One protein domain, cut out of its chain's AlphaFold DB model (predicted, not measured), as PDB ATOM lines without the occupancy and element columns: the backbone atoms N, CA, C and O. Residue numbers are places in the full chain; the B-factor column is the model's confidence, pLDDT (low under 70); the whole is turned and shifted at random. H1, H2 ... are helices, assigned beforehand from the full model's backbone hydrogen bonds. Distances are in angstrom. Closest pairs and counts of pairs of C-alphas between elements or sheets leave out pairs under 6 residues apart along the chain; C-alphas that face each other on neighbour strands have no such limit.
ATOM      1  N   PRO A 190     202.545 162.140 142.183       81.44
ATOM      2  CA  PRO A 190     203.698 161.316 142.533       81.44
ATOM      3  C   PRO A 190     203.898 160.188 141.504       81.44
ATOM      4  O   PRO A 190     203.786 159.006 141.835       81.44
ATOM      5  N   ILE A 191     204.222 160.550 140.256       81.88
ATOM      6  CA  ILE A 191     204.450 159.640 139.114       81.88
ATOM      7  C   ILE A 191     205.240 158.364 139.491       81.88
ATOM      8  O   ILE A 191     204.732 157.275 139.230       81.88
ATOM      9  N   PRO A 192     206.416 158.411 140.160       82.69
ATOM     10  CA  PRO A 192     207.152 157.186 140.500       82.69
ATOM     11  C   PRO A 192     206.434 156.271 141.507       82.69
ATOM     12  O   PRO A 192     206.680 155.066 141.503       82.69
ATOM     13  N   ALA A 193     205.545 156.802 142.355       85.19
ATOM     14  CA  ALA A 193     204.712 155.987 143.243       85.19
ATOM     15  C   ALA A 193     203.526 155.369 142.484       85.19
ATOM     16  O   ALA A 193     203.212 154.200 142.696       85.19
ATOM     17  N   LEU A 194     202.919 156.121 141.557       88.31
ATOM     18  CA  LEU A 194     201.867 155.624 140.666       88.31
ATOM     19  C   LEU A 194     202.386 154.502 139.757       88.31
ATOM     20  O   LEU A 194     201.745 153.459 139.666       88.31
ATOM     21  N   MET A 195     203.575 154.658 139.164       88.00
ATOM     22  CA  MET A 195     204.214 153.607 138.359       88.00
ATOM     23  C   MET A 195     204.537 152.350 139.176       88.00
ATOM     24  O   MET A 195     204.330 151.241 138.690       88.00
ATOM     25  N   LEU A 196     205.021 152.498 140.415       87.75
ATOM     26  CA  LEU A 196     205.284 151.353 141.293       87.75
ATOM     27  C   LEU A 196     203.985 150.634 141.685       87.75
ATOM     28  O   LEU A 196     203.955 149.406 141.692       87.75
ATOM     29  N   ASN A 197     202.910 151.378 141.961       92.31
ATOM     30  CA  ASN A 197     201.597 150.801 142.240       92.31
ATOM     31  C   ASN A 197     201.050 150.050 141.012       92.31
ATOM     32  O   ASN A 197     200.705 148.880 141.123       92.31
ATOM     33  N   ALA A 198     201.077 150.672 139.827       90.81
ATOM     34  CA  ALA A 198     200.648 150.054 138.571       90.81
ATOM     35  C   ALA A 198     201.449 148.784 138.226       90.81
ATOM     36  O   ALA A 198     200.869 147.775 137.838       90.81
ATOM     37  N   ALA A 199     202.770 148.788 138.429       92.88
ATOM     38  CA  ALA A 199     203.594 147.598 138.224       92.88
ATOM     39  C   ALA A 199     203.230 146.460 139.197       92.88
ATOM     40  O   ALA A 199     203.178 145.298 138.794       92.88
ATOM     41  N   LEU A 200     202.947 146.782 140.467       90.44
ATOM     42  CA  LEU A 200     202.516 145.797 141.463       90.44
ATOM     43  C   LEU A 200     201.111 145.255 141.174       90.44
ATOM     44  O   LEU A 200     200.917 144.045 141.272       90.44
ATOM     45  N   THR A 201     200.144 146.094 140.792       90.31
ATOM     46  CA  THR A 201     198.789 145.624 140.460       90.31
ATOM     47  C   THR A 201     198.786 144.774 139.193       90.31
ATOM     48  O   THR A 201     198.174 143.709 139.199       90.31
ATOM     49  N   THR A 202     199.534 145.150 138.149       91.31
ATOM     50  CA  THR A 202     199.716 144.301 136.959       91.31
ATOM     51  C   THR A 202     200.357 142.957 137.317       91.31
ATOM     52  O   THR A 202     199.867 141.923 136.868       91.31
ATOM     53  N   ALA A 203     201.390 142.931 138.166       90.00
ATOM     54  CA  ALA A 203     201.993 141.677 138.624       90.00
ATOM     55  C   ALA A 203     201.004 140.801 139.422       90.00
ATOM     56  O   ALA A 203     200.944 139.594 139.197       90.00
ATOM     57  N   TYR A 204     200.188 141.392 140.301       85.62
ATOM     58  CA  TYR A 204     199.141 140.666 141.032       85.62
ATOM     59  C   TYR A 204     198.040 140.116 140.113       85.62
ATOM     60  O   TYR A 204     197.571 139.007 140.350       85.62
ATOM     61  N   ILE A 205     197.653 140.841 139.058       88.75
ATOM     62  CA  ILE A 205     196.654 140.385 138.072       88.75
ATOM     63  C   ILE A 205     197.196 139.231 137.211       88.75
ATOM     64  O   ILE A 205     196.445 138.322 136.873       88.75
ATOM     65  N   LEU A 206     198.492 139.234 136.878       87.75
ATOM     66  CA  LEU A 206     199.125 138.166 136.092       87.75
ATOM     67  C   LEU A 206     199.361 136.867 136.884       87.75
ATOM     68  O   LEU A 206     199.507 135.811 136.275       87.75
ATOM     69  N   VAL A 207     199.436 136.940 138.217       84.62
ATOM     70  CA  VAL A 207     199.749 135.796 139.098       84.62
ATOM     71  C   VAL A 207     198.524 135.286 139.872       84.62
ATOM     72  O   VAL A 207     198.475 134.112 140.234       84.62
ATOM     73  N   GLY A 208     197.555 136.153 140.173       76.75
ATOM     74  CA  GLY A 208     196.479 135.873 141.122       76.75
ATOM     75  C   GLY A 208     195.173 135.396 140.489       76.75
ATOM     76  O   GLY A 208     194.586 136.068 139.645       76.75
ATOM     77  N   GLU A 209     194.650 134.278 140.989       85.00
ATOM     78  CA  GLU A 209     193.278 133.836 140.725       85.00
ATOM     79  C   GLU A 209     192.296 134.576 141.655       85.00
ATOM     80  O   GLU A 209     192.599 134.797 142.830       85.00
ATOM     81  N   PHE A 210     191.128 134.985 141.149       86.00
ATOM     82  CA  PHE A 210     190.207 135.909 141.831       86.00
ATOM     83  C   PHE A 210     189.778 135.465 143.241       86.00
ATOM     84  O   PHE A 210     189.770 136.291 144.158       86.00
ATOM     85  N   GLY A 211     189.481 134.178 143.451       83.88
ATOM     86  CA  GLY A 211     189.130 133.656 144.773       83.88
ATOM     87  C   GLY A 211     190.304 133.762 145.743       83.88
ATOM     88  O   GLY A 211     190.158 134.278 146.854       83.88
ATOM     89  N   THR A 212     191.499 133.375 145.289       83.75
ATOM     90  CA  THR A 212     192.733 133.503 146.083       83.75
ATOM     91  C   THR A 212     193.078 134.966 146.394       83.75
ATOM     92  O   THR A 212     193.509 135.264 147.508       83.75
ATOM     93  N   LEU A 213     192.854 135.902 145.465       86.94
ATOM     94  CA  LEU A 213     193.089 137.335 145.677       86.94
ATOM     95  C   LEU A 213     192.182 137.895 146.783       86.94
ATOM     96  O   LEU A 213     192.663 138.617 147.659       86.94
ATOM     97  N   ILE A 214     190.898 137.516 146.788       87.12
ATOM     98  CA  ILE A 214     189.940 137.916 147.830       87.12
ATOM     99  C   ILE A 214     190.343 137.352 149.193       87.12
ATOM    100  O   ILE A 214     190.394 138.111 150.163       87.12
ATOM    101  N   THR A 215     190.668 136.058 149.288       86.56
ATOM    102  CA  THR A 215     191.094 135.455 150.561       86.56
ATOM    103  C   THR A 215     192.371 136.109 151.089       86.56
ATOM    104  O   THR A 215     192.425 136.468 152.265       86.56
ATOM    105  N   PHE A 216     193.379 136.332 150.237       86.69
ATOM    106  CA  PHE A 216     194.618 137.013 150.627       86.69
ATOM    107  C   PHE A 216     194.350 138.422 151.169       86.69
ATOM    108  O   PHE A 216     194.782 138.756 152.276       86.69
ATOM    109  N   TYR A 217     193.598 139.233 150.417       88.12
ATOM    110  CA  TYR A 217     193.262 140.605 150.792       88.12
ATOM    111  C   TYR A 217     192.431 140.665 152.080       88.12
ATOM    112  O   TYR A 217     192.753 141.434 152.986       88.12
ATOM    113  N   GLY A 218     191.403 139.820 152.197       89.56
ATOM    114  CA  GLY A 218     190.553 139.744 153.384       89.56
ATOM    115  C   GLY A 218     191.336 139.346 154.634       89.56
ATOM    116  O   GLY A 218     191.240 140.018 155.658       89.56
ATOM    117  N   VAL A 219     192.165 138.302 154.554       90.44
ATOM    118  CA  VAL A 219     192.977 137.830 155.689       90.44
ATOM    119  C   VAL A 219     194.005 138.882 156.104       90.44
ATOM    120  O   VAL A 219     194.140 139.156 157.298       90.44
ATOM    121  N   ALA A 220     194.686 139.524 155.151       90.50
ATOM    122  CA  ALA A 220     195.627 140.605 155.445       90.50
ATOM    123  C   ALA A 220     194.922 141.815 156.090       90.50
ATOM    124  O   ALA A 220     195.371 142.313 157.126       90.50
ATOM    125  N   GLY A 221     193.782 142.234 155.530       91.81
ATOM    126  CA  GLY A 221     192.962 143.336 156.036       91.81
ATOM    127  C   GLY A 221     192.445 143.085 157.452       91.81
ATOM    128  O   GLY A 221     192.729 143.875 158.351       91.81
ATOM    129  N   TYR A 222     191.764 141.960 157.697       92.50
ATOM    130  CA  TYR A 222     191.249 141.628 159.032       92.50
ATOM    131  C   TYR A 222     192.362 141.392 160.063       92.50
ATOM    132  O   TYR A 222     192.178 141.760 161.223       92.50
ATOM    133  N   THR A 223     193.537 140.885 159.664       91.06
ATOM    134  CA  THR A 223     194.715 140.824 160.555       91.06
ATOM    135  C   THR A 223     195.156 142.228 160.977       91.06
ATOM    136  O   THR A 223     195.380 142.477 162.161       91.06
ATOM    137  N   PHE A 224     195.250 143.173 160.035       91.38
ATOM    138  CA  PHE A 224     195.663 144.548 160.328       91.38
ATOM    139  C   PHE A 224     194.604 145.331 161.125       91.38
ATOM    140  O   PHE A 224     194.943 146.088 162.039       91.38
ATOM    141  N   TYR A 225     193.318 145.110 160.849       91.94
ATOM    142  CA  TYR A 225     192.214 145.688 161.621       91.94
ATOM    143  C   TYR A 225     192.152 145.138 163.052       91.94
ATOM    144  O   TYR A 225     191.986 145.909 163.998       91.94
ATOM    145  N   PHE A 226     192.368 143.831 163.241       93.31
ATOM    146  CA  PHE A 226     192.531 143.239 164.569       93.31
ATOM    147  C   PHE A 226     193.719 143.867 165.311       93.31
ATOM    148  O   PHE A 226     193.569 144.301 166.452       93.31
ATOM    149  N   LEU A 227     194.883 143.983 164.661       91.94
ATOM    150  CA  LEU A 227     196.102 144.496 165.291       91.94
ATOM    151  C   LEU A 227     195.997 145.985 165.672       91.94
ATOM    152  O   LEU A 227     196.447 146.378 166.749       91.94
ATOM    153  N   THR A 228     195.369 146.811 164.832       92.31
ATOM    154  CA  THR A 228     195.152 148.239 165.129       92.31
ATOM    155  C   THR A 228     194.128 148.448 166.246       92.31
ATOM    156  O   THR A 228     194.376 149.250 167.148       92.31
ATOM    157  N   VAL A 229     193.025 147.691 166.275       92.44
ATOM    158  CA  VAL A 229     192.034 147.777 167.366       92.44
ATOM    159  C   VAL A 229     192.563 147.187 168.677       92.44
ATOM    160  O   VAL A 229     192.322 147.765 169.739       92.44
ATOM    161  N   LEU A 230     193.372 146.125 168.628       92.31
ATOM    162  CA  LEU A 230     194.127 145.641 169.787       92.31
ATOM    163  C   LEU A 230     195.094 146.719 170.308       92.31
ATOM    164  O   LEU A 230     195.151 146.954 171.514       92.31
ATOM    165  N   GLY A 231     195.776 147.444 169.415       90.25
ATOM    166  CA  GLY A 231     196.594 148.610 169.763       90.25
ATOM    167  C   GLY A 231     195.804 149.723 170.467       90.25
ATOM    168  O   GLY A 231     196.262 150.250 171.481       90.25
ATOM    169  N   LEU A 232     194.586 150.031 170.005       88.75
ATOM    170  CA  LEU A 232     193.690 150.993 170.668       88.75
ATOM    171  C   LEU A 232     193.249 150.529 172.066       88.75
ATOM    172  O   LEU A 232     193.129 151.358 172.971       88.75
ATOM    173  N   ILE A 233     193.024 149.225 172.261       88.75
ATOM    174  CA  ILE A 233     192.715 148.639 173.575       88.75
ATOM    175  C   ILE A 233     193.937 148.750 174.500       88.75
ATOM    176  O   ILE A 233     193.805 149.257 175.614       88.75
ATOM    177  N   ILE A 234     195.132 148.379 174.026       89.75
ATOM    178  CA  ILE A 234     196.391 148.495 174.783       89.75
ATOM    179  C   ILE A 234     196.649 149.952 175.198       89.75
ATOM    180  O   ILE A 234     196.897 150.213 176.374       89.75
ATOM    181  N   LEU A 235     196.501 150.918 174.287       86.69
ATOM    182  CA  LEU A 235     196.655 152.351 174.580       86.69
ATOM    183  C   LEU A 235     195.585 152.884 175.555       86.69
ATOM    184  O   LEU A 235     195.795 153.884 176.242       86.69
ATOM    185  N   ARG A 236     194.416 152.238 175.642       85.31
ATOM    186  CA  ARG A 236     193.363 152.587 176.612       85.31
ATOM    187  C   ARG A 236     193.614 152.003 178.007       85.31
ATOM    188  O   ARG A 236     193.130 152.582 178.972       85.31
ATOM    189  N   VAL A 237     194.385 150.919 178.109       83.38
ATOM    190  CA  VAL A 237     194.869 150.358 179.384       83.38
ATOM    191  C   VAL A 237     196.131 151.080 179.868       83.38
ATOM    192  O   VAL A 237     196.241 151.383 181.051       83.38
ATOM    193  N   ARG A 238     197.078 151.372 178.965       83.50
ATOM    194  CA  ARG A 238     198.394 151.938 179.305       83.50
ATOM    195  C   ARG A 238     198.341 153.424 179.660       83.50
ATOM    196  O   ARG A 238     199.034 153.848 180.577       83.50
ATOM    197  N   GLU A 239     197.518 154.202 178.955       81.06
ATOM    198  CA  GLU A 239     197.458 155.669 179.074       81.06
ATOM    199  C   GLU A 239     196.001 156.156 179.281       81.06
ATOM    200  O   GLU A 239     195.416 156.826 178.420       81.06
ATOM    201  N   PRO A 240     195.359 155.804 180.415       73.00
ATOM    202  CA  PRO A 240     193.946 156.105 180.672       73.00
ATOM    203  C   PRO A 240     193.675 157.590 180.968       73.00
ATOM    204  O   PRO A 240     192.542 158.039 180.807       73.00
ATOM    205  N   THR A 241     194.694 158.346 181.383       70.88
ATOM    206  CA  THR A 241     194.611 159.756 181.808       70.88
ATOM    207  C   THR A 241     194.717 160.775 180.673       70.88
ATOM    208  O   THR A 241     194.521 161.961 180.920       70.88
ATOM    209  N   LEU A 242     195.003 160.347 179.438       74.12
ATOM    210  CA  LEU A 242     194.999 161.242 178.277       74.12
ATOM    211  C   LEU A 242     193.605 161.836 178.051       74.12
ATOM    212  O   LEU A 242     192.610 161.103 177.999       74.12
ATOM    213  N   GLU A 243     193.541 163.149 177.840       70.50
ATOM    214  CA  GLU A 243     192.309 163.822 177.443       70.50
ATOM    215  C   GLU A 243     191.923 163.406 176.016       70.50
ATOM    216  O   GLU A 243     192.690 163.552 175.065       70.50
ATOM    217  N   ARG A 244     190.733 162.812 175.872       75.56
ATOM    218  CA  ARG A 244     190.242 162.225 174.617       75.56
ATOM    219  C   ARG A 244     189.013 163.014 174.146       75.56
ATOM    220  O   ARG A 244     187.939 162.795 174.713       75.56
ATOM    221  N   PRO A 245     189.133 163.874 173.109       74.94
ATOM    222  CA  PRO A 245     188.018 164.671 172.578       74.94
ATOM    223  C   PRO A 245     186.827 163.840 172.080       74.94
ATOM    224  O   PRO A 245     185.705 164.330 172.036       74.94
ATOM    225  N   TYR A 246     187.056 162.568 171.738       65.44
ATOM    226  CA  TYR A 246     186.012 161.616 171.371       65.44
ATOM    227  C   TYR A 246     186.060 160.379 172.277       65.44
ATOM    228  O   TYR A 246     187.086 159.700 172.378       65.44
ATOM    229  N   ARG A 247     184.941 160.074 172.946       63.56
ATOM    230  CA  ARG A 247     184.820 158.954 173.894       63.56
ATOM    231  C   ARG A 247     183.983 157.820 173.303       63.56
ATOM    232  O   ARG A 247     182.767 157.787 173.457       63.56
ATOM    233  N   THR A 248     184.639 156.842 172.681       77.44
ATOM    234  CA  THR A 248     183.978 155.585 172.293       77.44
ATOM    235  C   THR A 248     183.640 154.734 173.517       77.44
ATOM    236  O   THR A 248     184.443 154.611 174.451       77.44
ATOM    237  N   TRP A 249     182.473 154.090 173.490       80.62
ATOM    238  CA  TRP A 249     182.097 153.035 174.432       80.62
ATOM    239  C   TRP A 249     183.041 151.843 174.246       80.62
ATOM    240  O   TRP A 249     183.267 151.415 173.118       80.62
ATOM    241  N   ILE A 250     183.616 151.302 175.326       81.50
ATOM    242  CA  ILE A 250     184.675 150.278 175.210       81.50
ATOM    243  C   ILE A 250     184.170 148.948 174.619       81.50
ATOM    244  O   ILE A 250     184.953 148.170 174.083       81.50
ATOM    245  N   THR A 251     182.856 148.726 174.625       86.44
ATOM    246  CA  THR A 251     182.188 147.586 173.992       86.44
ATOM    247  C   THR A 251     182.398 147.533 172.474       86.44
ATOM    248  O   THR A 251     182.503 146.440 171.922       86.44
ATOM    249  N   THR A 252     182.491 148.674 171.776       90.12
ATOM    250  CA  THR A 252     182.576 148.678 170.303       90.12
ATOM    251  C   THR A 252     183.903 148.139 169.747       90.12
ATOM    252  O   THR A 252     183.830 147.270 168.876       90.12
ATOM    253  N   PRO A 253     185.108 148.516 170.242       88.56
ATOM    254  CA  PRO A 253     186.344 147.861 169.813       88.56
ATOM    255  C   PRO A 253     186.410 146.388 170.237       88.56
ATOM    256  O   PRO A 253     186.986 145.589 169.506       88.56
ATOM    257  N   ILE A 254     185.795 145.998 171.362       90.56
ATOM    258  CA  ILE A 254     185.749 144.591 171.799       90.56
ATOM    259  C   ILE A 254     184.920 143.749 170.815       90.56
ATOM    260  O   ILE A 254     185.425 142.752 170.303       90.56
ATOM    261  N   ILE A 255     183.696 144.172 170.477       93.19
ATOM    262  CA  ILE A 255     182.845 143.464 169.504       93.19
ATOM    263  C   ILE A 255     183.534 143.390 168.133       93.19
ATOM    264  O   ILE A 255     183.593 142.318 167.534       93.19
ATOM    265  N   PHE A 256     184.113 144.497 167.655       92.75
ATOM    266  CA  PHE A 256     184.840 144.520 166.382       92.75
ATOM    267  C   PHE A 256     186.057 143.578 166.379       92.75
ATOM    268  O   PHE A 256     186.309 142.893 165.385       92.75
ATOM    269  N   CYS A 257     186.792 143.509 167.492       92.38
ATOM    270  CA  CYS A 257     187.910 142.588 167.684       92.38
ATOM    271  C   CYS A 257     187.443 141.123 167.608       92.38
ATOM    272  O   CYS A 257     188.014 140.337 166.850       92.38
ATOM    273  N   CYS A 258     186.347 140.773 168.293       93.06
ATOM    274  CA  CYS A 258     185.740 139.440 168.231       93.06
ATOM    275  C   CYS A 258     185.260 139.068 166.818       93.06
ATOM    276  O   CYS A 258     185.529 137.958 166.364       93.06
ATOM    277  N   VAL A 259     184.598 139.985 166.099       94.56
ATOM    278  CA  VAL A 259     184.154 139.757 164.709       94.56
ATOM    279  C   VAL A 259     185.351 139.574 163.772       94.56
ATOM    280  O   VAL A 259     185.371 138.626 162.989       94.56
ATOM    281  N   SER A 260     186.377 140.422 163.888       92.75
ATOM    282  CA  SER A 260     187.597 140.320 163.072       92.75
ATOM    283  C   SER A 260     188.314 138.987 163.301       92.75
ATOM    284  O   SER A 260     188.687 138.320 162.339       92.75
ATOM    285  N   LEU A 261     188.449 138.557 164.560       91.75
ATOM    286  CA  LEU A 261     189.067 137.278 164.917       91.75
ATOM    287  C   LEU A 261     188.220 136.081 164.449       91.75
ATOM    288  O   LEU A 261     188.777 135.114 163.936       91.75
ATOM    289  N   PHE A 262     186.888 136.148 164.553       93.56
ATOM    290  CA  PHE A 262     185.991 135.112 164.024       93.56
ATOM    291  C   PHE A 262     186.133 134.949 162.505       93.56
ATOM    292  O   PHE A 262     186.272 133.822 162.023       93.56
ATOM    293  N   LEU A 263     186.152 136.056 161.754       91.38
ATOM    294  CA  LEU A 263     186.372 136.042 160.304       91.38
ATOM    295  C   LEU A 263     187.764 135.499 159.946       91.38
ATOM    296  O   LEU A 263     187.887 134.717 159.002       91.38
ATOM    297  N   LEU A 264     188.791 135.836 160.731       90.44
ATOM    298  CA  LEU A 264     190.147 135.328 160.531       90.44
ATOM    299  C   LEU A 264     190.225 133.810 160.761       90.44
ATOM    300  O   LEU A 264     190.713 133.089 159.893       90.44
ATOM    301  N   SER A 265     189.651 133.301 161.856       90.69
ATOM    302  CA  SER A 265     189.510 131.857 162.106       90.69
ATOM    303  C   SER A 265     188.739 131.163 160.978       90.69
ATOM    304  O   SER A 265     189.174 130.130 160.466       90.69
ATOM    305  N   ARG A 266     187.626 131.756 160.522       90.69
ATOM    306  CA  ARG A 266     186.831 131.248 159.392       90.69
ATOM    307  C   ARG A 266     187.610 131.155 158.081       90.69
ATOM    308  O   ARG A 266     187.261 130.289 157.277       90.69
ATOM    309  N   ALA A 267     188.602 132.017 157.868       86.94
ATOM    310  CA  ALA A 267     189.477 131.993 156.700       86.94
ATOM    311  C   ALA A 267     190.632 130.985 156.853       86.94
ATOM    312  O   ALA A 267     190.923 130.258 155.904       86.94
ATOM    313  N   VAL A 268     191.225 130.869 158.051       87.69
ATOM    314  CA  VAL A 268     192.266 129.865 158.363       87.69
ATOM    315  C   VAL A 268     191.751 128.444 158.130       87.69
ATOM    316  O   VAL A 268     192.442 127.644 157.505       87.69
ATOM    317  N   PHE A 269     190.517 128.137 158.544       88.00
ATOM    318  CA  PHE A 269     189.900 126.833 158.260       88.00
ATOM    319  C   PHE A 269     189.507 126.633 156.787       88.00
ATOM    320  O   PHE A 269     189.396 125.491 156.350       88.00
ATOM    321  N   ALA A 270     189.285 127.704 156.019       85.75
ATOM    322  CA  ALA A 270     188.876 127.602 154.618       85.75
ATOM    323  C   ALA A 270     190.064 127.371 153.669       85.75
ATOM    324  O   ALA A 270     189.986 126.516 152.792       85.75
ATOM    325  N   GLN A 271     191.157 128.129 153.828       85.12
ATOM    326  CA  GLN A 271     192.340 128.059 152.959       85.12
ATOM    327  C   GLN A 271     193.636 128.240 153.783       85.12
ATOM    328  O   GLN A 271     194.299 129.281 153.698       85.12
ATOM    329  N   PRO A 272     194.034 127.232 154.590       85.81
ATOM    330  CA  PRO A 272     195.102 127.372 155.583       85.81
ATOM    331  C   PRO A 272     196.449 127.780 154.976       85.81
ATOM    332  O   PRO A 272     197.078 128.709 155.480       85.81
ATOM    333  N   LEU A 273     196.859 127.172 153.854       85.56
ATOM    334  CA  LEU A 273     198.117 127.502 153.162       85.56
ATOM    335  C   LEU A 273     198.218 128.992 152.802       85.56
ATOM    336  O   LEU A 273     199.275 129.609 152.958       85.56
ATOM    337  N   GLN A 274     197.110 129.593 152.368       83.38
ATOM    338  CA  GLN A 274     197.083 131.003 152.003       83.38
ATOM    339  C   GLN A 274     197.142 131.910 153.235       83.38
ATOM    340  O   GLN A 274     197.895 132.883 153.236       83.38
ATOM    341  N   THR A 275     196.427 131.568 154.312       84.56
ATOM    342  CA  THR A 275     196.512 132.330 155.572       84.56
ATOM    343  C   THR A 275     197.906 132.281 156.197       84.56
ATOM    344  O   THR A 275     198.419 133.313 156.627       84.56
ATOM    345  N   LEU A 276     198.570 131.122 156.157       87.25
ATOM    346  CA  LEU A 276     199.956 130.959 156.596       87.25
ATOM    347  C   LEU A 276     200.903 131.823 155.755       87.25
ATOM    348  O   LEU A 276     201.780 132.482 156.308       87.25
ATOM    349  N   THR A 277     200.682 131.891 154.439       86.50
ATOM    350  CA  THR A 277     201.448 132.760 153.530       86.50
ATOM    351  C   THR A 277     201.275 134.244 153.876       86.50
ATOM    352  O   THR A 277     202.269 134.967 153.924       86.50
ATOM    353  N   VAL A 278     200.056 134.703 154.198       84.88
ATOM    354  CA  VAL A 278     199.810 136.082 154.674       84.88
ATOM    355  C   VAL A 278     200.546 136.353 155.990       84.88
ATOM    356  O   VAL A 278     201.257 137.350 156.097       84.88
ATOM    357  N   ILE A 279     200.417 135.465 156.980       85.44
ATOM    358  CA  ILE A 279     201.055 135.623 158.297       85.44
ATOM    359  C   ILE A 279     202.584 135.664 158.152       85.44
ATOM    360  O   ILE A 279     203.234 136.546 158.716       85.44
ATOM    361  N   LEU A 280     203.162 134.767 157.349       89.25
ATOM    362  CA  LEU A 280     204.598 134.725 157.081       89.25
ATOM    363  C   LEU A 280     205.078 135.976 156.328       89.25
ATOM    364  O   LEU A 280     206.137 136.503 156.658       89.25
ATOM    365  N   PHE A 281     204.293 136.502 155.382       88.44
ATOM    366  CA  PHE A 281     204.595 137.756 154.683       88.44
ATOM    367  C   PHE A 281     204.579 138.972 155.628       88.44
ATOM    368  O   PHE A 281     205.504 139.786 155.602       88.44
ATOM    369  N   VAL A 282     203.583 139.069 156.517       86.50
ATOM    370  CA  VAL A 282     203.512 140.124 157.545       86.50
ATOM    371  C   VAL A 282     204.701 140.029 158.507       86.50
ATOM    372  O   VAL A 282     205.364 141.036 158.767       86.50
ATOM    373  N   LEU A 283     205.038 138.823 158.977       88.38
ATOM    374  CA  LEU A 283     206.207 138.594 159.832       88.38
ATOM    375  C   LEU A 283     207.530 138.893 159.109       88.38
ATOM    376  O   LEU A 283     208.433 139.450 159.730       88.38
ATOM    377  N   ALA A 284     207.641 138.618 157.806       91.06
ATOM    378  CA  ALA A 284     208.806 138.968 156.987       91.06
ATOM    379  C   ALA A 284     209.002 140.492 156.821       91.06
ATOM    380  O   ALA A 284     210.125 140.946 156.581       91.06
ATOM    381  N   GLY A 285     207.962 141.301 157.047       86.88
ATOM    382  CA  GLY A 285     208.089 142.756 157.167       86.88
ATOM    383  C   GLY A 285     209.005 143.193 158.321       86.88
ATOM    384  O   GLY A 285     209.717 144.191 158.196       86.88
ATOM    385  N   VAL A 286     209.064 142.422 159.414       89.81
ATOM    386  CA  VAL A 286     209.862 142.737 160.614       89.81
ATOM    387  C   VAL A 286     211.383 142.693 160.357       89.81
ATOM    388  O   VAL A 286     212.044 143.707 160.602       89.81
ATOM    389  N   PRO A 287     211.994 141.608 159.826       90.00
ATOM    390  CA  PRO A 287     213.420 141.607 159.496       90.00
ATOM    391  C   PRO A 287     213.766 142.588 158.367       90.00
ATOM    392  O   PRO A 287     214.844 143.182 158.401       90.00
ATOM    393  N   VAL A 288     212.861 142.835 157.409       91.38
ATOM    394  CA  VAL A 288     213.062 143.860 156.364       91.38
ATOM    395  C   VAL A 288     213.111 145.268 156.972       91.38
ATOM    396  O   VAL A 288     213.994 146.055 156.615       91.38
ATOM    397  N   TYR A 289     212.238 145.574 157.937       89.56
ATOM    398  CA  TYR A 289     212.288 146.817 158.709       89.56
ATOM    399  C   TYR A 289     213.616 146.957 159.470       89.56
ATOM    400  O   TYR A 289     214.309 147.963 159.308       89.56
ATOM    401  N   PHE A 290     214.032 145.932 160.224       88.88
ATOM    402  CA  PHE A 290     215.298 145.964 160.971       88.88
ATOM    403  C   PHE A 290     216.543 146.055 160.076       88.88
ATOM    404  O   PHE A 290     217.514 146.725 160.439       88.88
ATOM    405  N   TRP A 291     216.533 145.436 158.893       89.31
ATOM    406  CA  TRP A 291     217.618 145.583 157.921       89.31
ATOM    407  C   TRP A 291     217.675 147.011 157.366       89.31
ATOM    408  O   TRP A 291     218.749 147.622 157.321       89.31
ATOM    409  N   ARG A 292     216.518 147.585 157.006       89.38
ATOM    410  CA  ARG A 292     216.431 148.944 156.459       89.38
ATOM    411  C   ARG A 292     216.743 150.028 157.493       89.38
ATOM    412  O   ARG A 292     217.347 151.028 157.105       89.38
ATOM    413  N   ILE A 293     216.401 149.842 158.772       86.94
ATOM    414  CA  ILE A 293     216.756 150.799 159.834       86.94
ATOM    415  C   ILE A 293     218.272 150.777 160.099       86.94
ATOM    416  O   ILE A 293     218.922 151.806 159.910       86.94
ATOM    417  N   ARG A 294     218.873 149.589 160.307       76.19
ATOM    418  CA  ARG A 294     220.336 149.429 160.466       76.19
ATOM    419  C   ARG A 294     221.126 150.008 159.291       76.19
ATOM    420  O   ARG A 294     222.210 150.550 159.489       76.19
ATOM    421  N   GLY A 295     220.596 149.905 158.069       67.75
ATOM    422  CA  GLY A 295     221.203 150.511 156.883       67.75
ATOM    423  C   GLY A 295     221.313 152.039 156.961       67.75
ATOM    424  O   GLY A 295     222.311 152.594 156.506       67.75
ATOM    425  N   ARG A 296     220.334 152.722 157.570       63.47
ATOM    426  CA  ARG A 296     220.361 154.182 157.778       63.47
ATOM    427  C   ARG A 296     221.303 154.572 158.915       63.47
ATOM    428  O   ARG A 296     222.071 155.519 158.755       63.47
ATOM    429  N   ASP A 297     221.304 153.811 160.006       62.72
ATOM    430  CA  ASP A 297     222.150 154.079 161.178       62.72
ATOM    431  C   ASP A 297     223.644 154.069 160.820       62.72
ATOM    432  O   ASP A 297     224.410 154.911 161.290       62.72
ATOM    433  N   GLN A 298     224.070 153.157 159.936       60.28
ATOM    434  CA  GLN A 298     225.462 153.084 159.472       60.28
ATOM    435  C   GLN A 298     225.859 154.262 158.564       60.28
ATOM    436  O   GLN A 298     227.022 154.665 158.579       60.28
ATOM    437  N   VAL A 299     224.920 154.838 157.800       59.75
ATOM    438  CA  VAL A 299     225.169 156.044 156.986       59.75
ATOM    439  C   VAL A 299     225.313 157.263 157.895       59.75
ATOM    440  O   VAL A 299     226.361 157.905 157.872       59.75
ATOM    441  N   ALA A 300     224.354 157.492 158.798       60.75
ATOM    442  CA  ALA A 300     224.421 158.585 159.772       60.75
ATOM    443  C   ALA A 300     225.666 158.489 160.681       60.75
ATOM    444  O   ALA A 300     226.260 159.501 161.058       60.75
ATOM    445  N   LYS A 301     226.110 157.267 161.010       53.66
ATOM    446  CA  LYS A 301     227.357 157.024 161.751       53.66
ATOM    447  C   LYS A 301     228.615 157.311 160.923       53.66
ATOM    448  O   LYS A 301     229.603 157.751 161.503       53.66
ATOM    449  N   ARG A 302     228.602 157.090 159.601       57.28
ATOM    450  CA  ARG A 302     229.709 157.475 158.703       57.28
ATOM    451  C   ARG A 302     229.788 158.985 158.508       57.28
ATOM    452  O   ARG A 302     230.880 159.528 158.599       57.28
ATOM    453  N   GLU A 303     228.660 159.662 158.322       58.22
ATOM    454  CA  GLU A 303     228.602 161.128 158.213       58.22
ATOM    455  C   GLU A 303     229.144 161.792 159.491       58.22
ATOM    456  O   GLU A 303     230.054 162.617 159.424       58.22
ATOM    457  N   ARG A 304     228.705 161.329 160.670       55.75
ATOM    458  CA  ARG A 304     229.235 161.781 161.973       55.75
ATOM    459  C   ARG A 304     230.697 161.397 162.238       55.75
ATOM    460  O   ARG A 304     231.313 162.003 163.102       55.75
ATOM    461  N   ALA A 305     231.248 160.401 161.542       56.75
ATOM    462  CA  ALA A 305     232.664 160.038 161.642       56.75
ATOM    463  C   ALA A 305     233.548 160.811 160.646       56.75
ATOM    464  O   ALA A 305     234.728 161.003 160.916       56.75
TER     465      ALA A 305
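AT A GLANCE: This is residues 190 to 305 of the 323 residues of an uncharacterized protein of Verticillium longisporum (UniProt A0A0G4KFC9). The helical hairpin of H2 and H3 and the long helix H4 make a V, and H1 goes off from the V's closed end as a separate arm. There are 116 printed residues with four named helices, H1 to H4, and no named strand: all helix. The whole is loose, with radius of gyration of the C-alphas 19.3 A and spans of 50 by 46 by 28 A.

HOW THE PARTS SIT: H1, residues 191 to 207, touches no helix. H2, residues 210 to 238, and H3, residues 251 to 268, touch as a hairpin, closest C-alphas Tyr 222 and Ser 260, 5.6 A. H4, residues 272 to 305, touches H2 with residues 274 to 279 alone, at a steep tilt of 60 degrees; the closest C-alphas are Ala 220 and Val 278, 6.2 A. Every O i to N i+4 pair is within hydrogen-bond range in H1, H2 and H3, and 27 of 30 in H4.

IN THESE COORDINATES: H1 begins at C-alpha 191 (204.450, 159.640, 139.114) and measures 24.3 A, H2 41.6 A, H3 25.7 A; H4 measures 50.1 A, ending at C-alpha 305 (232.664, 160.038, 161.642).

THE WHOLE: The printed part has no cut. The link H2 to H3 is long. Residues 246 to 247 and 295 to 305 have pLDDT under 70.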